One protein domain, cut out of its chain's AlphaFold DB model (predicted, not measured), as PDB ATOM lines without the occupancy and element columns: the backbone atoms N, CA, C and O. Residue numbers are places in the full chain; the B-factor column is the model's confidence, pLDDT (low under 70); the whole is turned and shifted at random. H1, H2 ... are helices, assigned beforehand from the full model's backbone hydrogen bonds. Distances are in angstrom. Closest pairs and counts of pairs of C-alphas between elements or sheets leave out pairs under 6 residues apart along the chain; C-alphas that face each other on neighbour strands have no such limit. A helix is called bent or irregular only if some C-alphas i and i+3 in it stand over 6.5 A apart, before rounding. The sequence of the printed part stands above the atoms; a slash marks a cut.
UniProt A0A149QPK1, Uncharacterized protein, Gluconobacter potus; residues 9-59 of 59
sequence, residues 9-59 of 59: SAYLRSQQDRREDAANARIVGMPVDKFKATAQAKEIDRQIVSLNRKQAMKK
ATOM      1  N   SER A   9     -16.986  21.193 -54.232       85.62
ATOM      2  CA  SER A   9     -16.485  21.575 -52.908       85.62
ATOM      3  C   SER A   9     -15.505  20.549 -52.334       85.62
ATOM      4  O   SER A   9     -14.456  20.926 -51.815       85.62
ATOM      5  N   ALA A  10     -15.793  19.250 -52.479       77.00
ATOM      6  CA  ALA A  10     -14.884  18.187 -52.059       77.00
ATOM      7  C   ALA A  10     -13.595  18.172 -52.896       77.00
ATOM      8  O   ALA A  10     -12.521  17.883 -52.372       77.00
ATOM      9  N   TYR A  11     -13.682  18.514 -54.184       83.19
ATOM     10  CA  TYR A  11     -12.515  18.633 -55.052       83.19
ATOM     11  C   TYR A  11     -11.614  19.803 -54.649       83.19
ATOM     12  O   TYR A  11     -10.409  19.616 -54.491       83.19
ATOM     13  N   LEU A  12     -12.192  20.986 -54.431       85.75
ATOM     14  CA  LEU A  12     -11.449  22.170 -53.996       85.75
ATOM     15  C   LEU A  12     -10.751  21.929 -52.654       85.75
ATOM     16  O   LEU A  12      -9.560  22.206 -52.534       85.75
ATOM     17  N   ARG A  13     -11.458  21.324 -51.690       84.50
ATOM     18  CA  ARG A  13     -10.876  20.952 -50.395       84.50
ATOM     19  C   ARG A  13      -9.737  19.944 -50.555       84.50
ATOM     20  O   ARG A  13      -8.661  20.169 -50.030       84.50
ATOM     21  N   SER A  14      -9.910  18.912 -51.384       81.00
ATOM     22  CA  SER A  14      -8.840  17.940 -51.657       81.00
ATOM     23  C   SER A  14      -7.595  18.567 -52.299       81.00
ATOM     24  O   SER A  14      -6.481  18.119 -52.027       81.00
ATOM     25  N   GLN A  15      -7.753  19.580 -53.156       86.56
ATOM     26  CA  GLN A  15      -6.617  20.305 -53.738       86.56
ATOM     27  C   GLN A  15      -5.913  21.193 -52.710       86.56
ATOM     28  O   GLN A  15      -4.686  21.282 -52.721       86.56
ATOM     29  N   GLN A  16      -6.677  21.829 -51.824       85.88
ATOM     30  CA  GLN A  16      -6.131  22.600 -50.713       85.88
ATOM     31  C   GLN A  16      -5.355  21.699 -49.746       85.88
ATOM     32  O   GLN A  16      -4.180  21.965 -49.511       85.88
ATOM     33  N   ASP A  17      -5.954  20.591 -49.303       82.94
ATOM     34  CA  ASP A  17      -5.320  19.618 -48.405       82.94
ATOM     35  C   ASP A  17      -3.982  19.129 -48.985       82.94
ATOM     36  O   ASP A  17      -2.967  19.113 -48.298       82.94
ATOM     37  N   ARG A  18      -3.930  18.835 -50.294       82.75
ATOM     38  CA  ARG A  18      -2.679  18.447 -50.970       82.75
ATOM     39  C   ARG A  18      -1.602  19.531 -50.931       82.75
ATOM     40  O   ARG A  18      -0.421  19.205 -50.827       82.75
ATOM     41  N   ARG A  19      -1.978  20.804 -51.079       85.25
ATOM     42  CA  ARG A  19      -1.027  21.928 -51.026       85.25
ATOM     43  C   ARG A  19      -0.503  22.131 -49.610       85.25
ATOM     44  O   ARG A  19       0.698  22.327 -49.437       85.25
ATOM     45  N   GLU A  20      -1.388  22.059 -48.623       81.38
ATOM     46  CA  GLU A  20      -1.038  22.171 -47.208       81.38
ATOM     47  C   GLU A  20      -0.143  21.008 -46.769       81.38
ATOM     48  O   GLU A  20       0.897  21.233 -46.151       81.38
ATOM     49  N   ASP A  21      -0.460  19.781 -47.184       82.62
ATOM     50  CA  ASP A  21       0.363  18.605 -46.907       82.62
ATOM     51  C   ASP A  21       1.758  18.723 -47.536       82.62
ATOM     52  O   ASP A  21       2.756  18.403 -46.889       82.62
ATOM     53  N   ALA A  22       1.860  19.230 -48.769       80.75
ATOM     54  CA  ALA A  22       3.147  19.457 -49.425       80.75
ATOM     55  C   ALA A  22       3.986  20.538 -48.717       80.75
ATOM     56  O   ALA A  22       5.203  20.387 -48.585       80.75
ATOM     57  N   ALA A  23       3.357  21.617 -48.244       84.50
ATOM     58  CA  ALA A  23       4.036  22.662 -47.482       84.50
ATOM     59  C   ALA A  23       4.521  22.137 -46.120       84.50
ATOM     60  O   ALA A  23       5.690  22.302 -45.771       84.50
ATOM     61  N   ASN A  24       3.656  21.427 -45.396       79.81
ATOM     62  CA  ASN A  24       3.981  20.824 -44.106       79.81
ATOM     63  C   ASN A  24       5.095  19.780 -44.236       79.81
ATOM     64  O   ASN A  24       6.011  19.750 -43.415       79.81
ATOM     65  N   ALA A  25       5.078  18.979 -45.303       83.00
ATOM     66  CA  ALA A  25       6.130  18.004 -45.553       83.00
ATOM     67  C   ALA A  25       7.504  18.653 -45.777       83.00
ATOM     68  O   ALA A  25       8.516  18.100 -45.348       83.00
ATOM     69  N   ARG A  26       7.556  19.845 -46.390       83.38
ATOM     70  CA  ARG A  26       8.808  20.611 -46.543       83.38
ATOM     71  C   ARG A  26       9.330  21.161 -45.219       83.38
ATOM     72  O   ARG A  26      10.539  21.234 -45.053       83.38
ATOM     73  N   ILE A  27       8.443  21.534 -44.298       82.81
ATOM     74  CA  ILE A  27       8.821  22.074 -42.983       82.81
ATOM     75  C   ILE A  27       9.347  20.961 -42.073       82.81
ATOM     76  O   ILE A  27      10.386  21.113 -41.440       82.81
ATOM     77  N   VAL A  28       8.631  19.838 -42.013       79.62
ATOM     78  CA  VAL A  28       8.950  18.720 -41.110       79.62
ATOM     79  C   VAL A  28      10.013  17.787 -41.714       79.62
ATOM     80  O   VAL A  28      10.612  16.979 -41.011       79.62
ATOM     81  N   GLY A  29      10.264  17.887 -43.022       85.06
ATOM     82  CA  GLY A  29      11.207  17.032 -43.747       85.06
ATOM     83  C   GLY A  29      10.680  15.619 -44.020       85.06
ATOM     84  O   GLY A  29      11.433  14.757 -44.465       85.06
ATOM     85  N   MET A  30       9.396  15.359 -43.760       85.06
ATOM     86  CA  MET A  30       8.748  14.076 -44.031       85.06
ATOM     87  C   MET A  30       7.272  14.257 -44.403       85.06
ATOM     88  O   MET A  30       6.661  15.244 -43.994       85.06
ATOM     89  N   PRO A  31       6.665  13.298 -45.121       84.75
ATOM     90  CA  PRO A  31       5.237  13.325 -45.424       84.75
ATOM     91  C   PRO A  31       4.352  13.422 -44.166       84.75
ATOM     92  O   PRO A  31       4.645  12.809 -43.135       84.75
ATOM     93  N   VAL A  32       3.252  14.178 -44.246       82.38
ATOM     94  CA  VAL A  32       2.346  14.445 -43.107       82.38
ATOM     95  C   VAL A  32       1.738  13.164 -42.528       82.38
ATOM     96  O   VAL A  32       1.568  13.046 -41.315       82.38
ATOM     97  N   ASP A  33       1.439  12.179 -43.369       82.38
ATOM     98  CA  ASP A  33       0.968  10.849 -42.971       82.38
ATOM     99  C   ASP A  33       1.997  10.107 -42.105       82.38
ATOM    100  O   ASP A  33       1.634   9.496 -41.097       82.38
ATOM    101  N   LYS A  34       3.289  10.225 -42.434       84.38
ATOM    102  CA  LYS A  34       4.381   9.669 -41.621       84.38
ATOM    103  C   LYS A  34       4.550  10.432 -40.316       84.38
ATOM    104  O   LYS A  34       4.673   9.801 -39.267       84.38
ATOM    105  N   PHE A  35       4.475  11.761 -40.357       85.06
ATOM    106  CA  PHE A  35       4.534  12.589 -39.155       85.06
ATOM    107  C   PHE A  35       3.412  12.234 -38.167       85.06
ATOM    108  O   PHE A  35       3.689  11.966 -37.000       85.06
ATOM    109  N   LYS A  36       2.162  12.116 -38.639       84.12
ATOM    110  CA  LYS A  36       0.997  11.725 -37.819       84.12
ATOM    111  C   LYS A  36       1.136  10.340 -37.169       84.12
ATOM    112  O   LYS A  36       0.506  10.072 -36.147       84.12
ATOM    113  N   ALA A  37       1.960   9.455 -37.730       87.19
ATOM    114  CA  ALA A  37       2.217   8.139 -37.152       87.19
ATOM    115  C   ALA A  37       3.205   8.169 -35.967       87.19
ATOM    116  O   ALA A  37       3.210   7.221 -35.170       87.19
ATOM    117  N   THR A  38       4.007   9.232 -35.831       87.69
ATOM    118  CA  THR A  38       5.009   9.376 -34.763       87.69
ATOM    119  C   THR A  38       4.369   9.450 -33.375       87.69
ATOM    120  O   THR A  38       3.221   9.874 -33.209       87.69
ATOM    121  N   ALA A  39       5.119   9.041 -32.347       91.12
ATOM    122  CA  ALA A  39       4.662   9.133 -30.961       91.12
ATOM    123  C   ALA A  39       4.408  10.591 -30.539       91.12
ATOM    124  O   ALA A  39       3.393  10.873 -29.907       91.12
ATOM    125  N   GLN A  40       5.274  11.513 -30.973       86.44
ATOM    126  CA  GLN A  40       5.157  12.947 -30.692       86.44
ATOM    127  C   GLN A  40       3.871  13.544 -31.271       86.44
ATOM    128  O   GLN A  40       3.131  14.214 -30.556       86.44
ATOM    129  N   ALA A  41       3.547  13.258 -32.538       87.12
ATOM    130  CA  ALA A  41       2.317  13.765 -33.145       87.12
ATOM    131  C   ALA A  41       1.059  13.235 -32.437       87.12
ATOM    132  O   ALA A  41       0.113  13.987 -32.212       87.12
ATOM    133  N   LYS A  42       1.061  11.960 -32.022       88.75
ATOM    134  CA  LYS A  42      -0.042  11.367 -31.245       88.75
ATOM    135  C   LYS A  42      -0.186  11.990 -29.860       88.75
ATOM    136  O   LYS A  42      -1.300  12.103 -29.353       88.75
ATOM    137  N   GLU A  43       0.921  12.359 -29.229       92.94
ATOM    138  CA  GLU A  43       0.898  13.029 -27.933       92.94
ATOM    139  C   GLU A  43       0.317  14.441 -28.043       92.94
ATOM    140  O   GLU A  43      -0.598  14.778 -27.291       92.94
ATOM    141  N   ILE A  44       0.768  15.222 -29.029       87.75
ATOM    142  CA  ILE A  44       0.222  16.556 -29.322       87.75
ATOM    143  C   ILE A  44      -1.284  16.469 -29.595       87.75
ATOM    144  O   ILE A  44      -2.056  17.233 -29.018       87.75
ATOM    145  N   ASP A  45      -1.722  15.508 -30.412       86.94
ATOM    146  CA  ASP A  45      -3.143  15.308 -30.721       86.94
ATOM    147  C   ASP A  45      -3.975  15.049 -29.451       86.94
ATOM    148  O   ASP A  45      -4.984  15.713 -29.204       86.94
ATOM    149  N   ARG A  46      -3.498  14.170 -28.557       91.06
ATOM    150  CA  ARG A  46      -4.149  13.914 -27.258       91.06
ATOM    151  C   ARG A  46      -4.212  15.162 -26.379       91.06
ATOM    152  O   ARG A  46      -5.236  15.394 -25.728       91.06
ATOM    153  N   GLN A  47      -3.141  15.954 -26.341       92.56
ATOM    154  CA  GLN A  47      -3.100  17.199 -25.574       92.56
ATOM    155  C   GLN A  47      -4.111  18.216 -26.120       92.56
ATOM    156  O   GLN A  47      -4.885  18.771 -25.339       92.56
ATOM    157  N   ILE A  48      -4.181  18.397 -27.442       90.75
ATOM    158  CA  ILE A  48      -5.152  19.292 -28.091       90.75
ATOM    159  C   ILE A  48      -6.587  18.832 -27.819       90.75
ATOM    160  O   ILE A  48      -7.424  19.643 -27.422       90.75
ATOM    161  N   VAL A  49      -6.887  17.537 -27.955       90.44
ATOM    162  CA  VAL A  49      -8.220  16.993 -27.641       90.44
ATOM    163  C   VAL A  49      -8.589  17.247 -26.177       90.44
ATOM    164  O   VAL A  49      -9.713  17.662 -25.887       90.44
ATOM    165  N   SER A  50      -7.652  17.040 -25.249       90.44
ATOM    166  CA  SER A  50      -7.848  17.323 -23.821       90.44
ATOM    167  C   SER A  50      -8.118  18.809 -23.561       90.44
ATOM    168  O   SER A  50      -9.052  19.149 -22.833       90.44
ATOM    169  N   LEU A  51      -7.356  19.705 -24.198       91.88
ATOM    170  CA  LEU A  51      -7.548  21.155 -24.106       91.88
ATOM    171  C   LEU A  51      -8.914  21.581 -24.649       91.88
ATOM    172  O   LEU A  51      -9.641  22.299 -23.963       91.88
ATOM    173  N   ASN A  52      -9.304  21.086 -25.823       90.94
ATOM    174  CA  ASN A  52     -10.597  21.393 -26.434       90.94
ATOM    175  C   ASN A  52     -11.761  20.920 -25.555       90.94
ATOM    176  O   ASN A  52     -12.729  21.654 -25.367       90.94
ATOM    177  N   ARG A  53     -11.652  19.729 -24.949       86.38
ATOM    178  CA  ARG A  53     -12.651  19.229 -23.987       86.38
ATOM    179  C   ARG A  53     -12.750  20.119 -22.750       86.38
ATOM    180  O   ARG A  53     -13.854  20.467 -22.343       86.38
ATOM    181  N   LYS A  54     -11.612  20.535 -22.185       87.12
ATOM    182  CA  LYS A  54     -11.582  21.463 -21.041       87.12
ATOM    183  C   LYS A  54     -12.196  22.823 -21.380       87.12
ATOM    184  O   LYS A  54     -12.881  23.397 -20.543       87.12
ATOM    185  N   GLN A  55     -11.960  23.339 -22.586       83.62
ATOM    186  CA  GLN A  55     -12.557  24.595 -23.046       83.62
ATOM    187  C   GLN A  55     -14.065  24.466 -23.283       83.62
ATOM    188  O   GLN A  55     -14.809  25.371 -22.918       83.62
ATOM    189  N   ALA A  56     -14.523  23.340 -23.836       83.19
ATOM    190  CA  ALA A  56     -15.944  23.071 -24.039       83.19
ATOM    191  C   ALA A  56     -16.717  22.949 -22.716       83.19
ATOM    192  O   ALA A  56     -17.842  23.416 -22.642       83.19
ATOM    193  N   MET A  57     -16.106  22.377 -21.673       74.69
ATOM    194  CA  MET A  57     -16.700  22.280 -20.328       74.69
ATOM    195  C   MET A  57     -16.677  23.596 -19.534       74.69
ATOM    196  O   MET A  57     -17.325  23.687 -18.497       74.69
ATOM    197  N   LYS A  58     -15.894  24.591 -19.969       73.00
ATOM    198  CA  LYS A  58     -15.855  25.932 -19.360       73.00
ATOM    199  C   LYS A  58     -16.906  26.893 -19.933       73.00
ATOM    200  O   LYS A  58     -17.029  27.995 -19.405       73.00
ATOM    201  N   LYS A  59     -17.586  26.517 -21.018       54.69
ATOM    202  CA  LYS A  59     -18.753  27.227 -21.554       54.69
ATOM    203  C   LYS A  59     -20.024  26.682 -20.926       54.69
ATOM    204  O   LYS A  59     -20.952  27.499 -20.770       54.69
TER     205      LYS A  59
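This is residues 9 to 59 of the 59 residues of an uncharacterized protein of Gluconobacter potus (UniProt A0A149QPK1). Two long helices, H1 and H3, make the arms of a wide, open V, and the short helix H2 lies at its closed end, between the end of H1 and the beginning of H3. The space between the two arms is empty, and their far parts stick out free: residues 9 to 19 of H1 on one arm, and residues 46 to 59 on the other, of which 46 to 56 belong to H3. The printed part has 51 residues, with three named helices in the order H1, H2, H3 along the chain and no named strand; the class is all helix, with 44 of the printed residues in named helices. The whole is only just loose, close to extended, with a radius of gyration of the C-alphas of 14.4 A. The outline is flat, with spans of 36 by 31 by 15 A.

The printed part begins with H1, residues 9 to 28, the longest helix by residues. Its residues 9 to 19 stand free, with no C-alpha 8 or more residues away along the chain within 10 A. A tight link of 3 residues, Gly 29 to Pro 31, joins H1 to H2, residues 32 to 37. H1 touches H2 with residues 21 to 28 alone, with 4 pairs of C-alphas within 8 A. The closest C-alphas of these two helices are those of Ala 25 and Val 32, 5.7 A apart. Their lines are about perpendicular, but only just, at 72 degrees, and their centres are 13.7 A apart. A tight link of 1 residue, Thr 38, joins H2 to H3, residues 39 to 56. H2 and H3 are close but not clearly touching, with 2 pairs of C-alphas within 8 A; the closest C-alphas are those of Phe 35 and Ala 41, 6.5 A apart. Their lines are about perpendicular, at 88 degrees, and their centres are 16.2 A apart. H3 touches no helix, but is near H2. H1 and H3 are apart, with no C-alpha of the one within 8 A of the other. Residues 46 to 59, of which 46 to 56 belong to H3, stand free. In the backbones of H1, H2 and H3, every O i to N i+4 pair is within hydrogen-bond range.

H1 runs from Ser 9 to Val 28, 20 residues, and measures 28.2 A from first to last C-alpha. It begins with C-alpha 9 at (-16.485, 21.575, -52.908) and ends with C-alpha 28 at (8.950, 18.720, -41.110). H2 runs from Val 32 to Ala 37, 6 residues, and measures 8.7 A from first to last C-alpha; C-alpha 32 is at (2.346, 14.445, -43.107). H3 runs from Ala 39 to Ala 56, 18 residues, and measures 25.8 A from first to last C-alpha. It ends with C-alpha 56 at (-15.944, 23.071, -24.039). Residues 57 to 59 follow H3 up to Lys 59, the last residue of the chain. No helix is bent or irregular.

The two C-alphas farthest apart are those of Gly 29 and Lys 59, at 38.7 A. The first and last printed C-alphas, those of Ser 9 and Lys 59, are 31.9 A apart. The printed part has no cut, and both of its links, H1 to H2 and H2 to H3, are tight. The mean pLDDT of the printed part is 84.5, with 83 for H1, 84 for H2 and 89 for H3. One printed residue, Lys 59, is under 70, where the model's confidence is low.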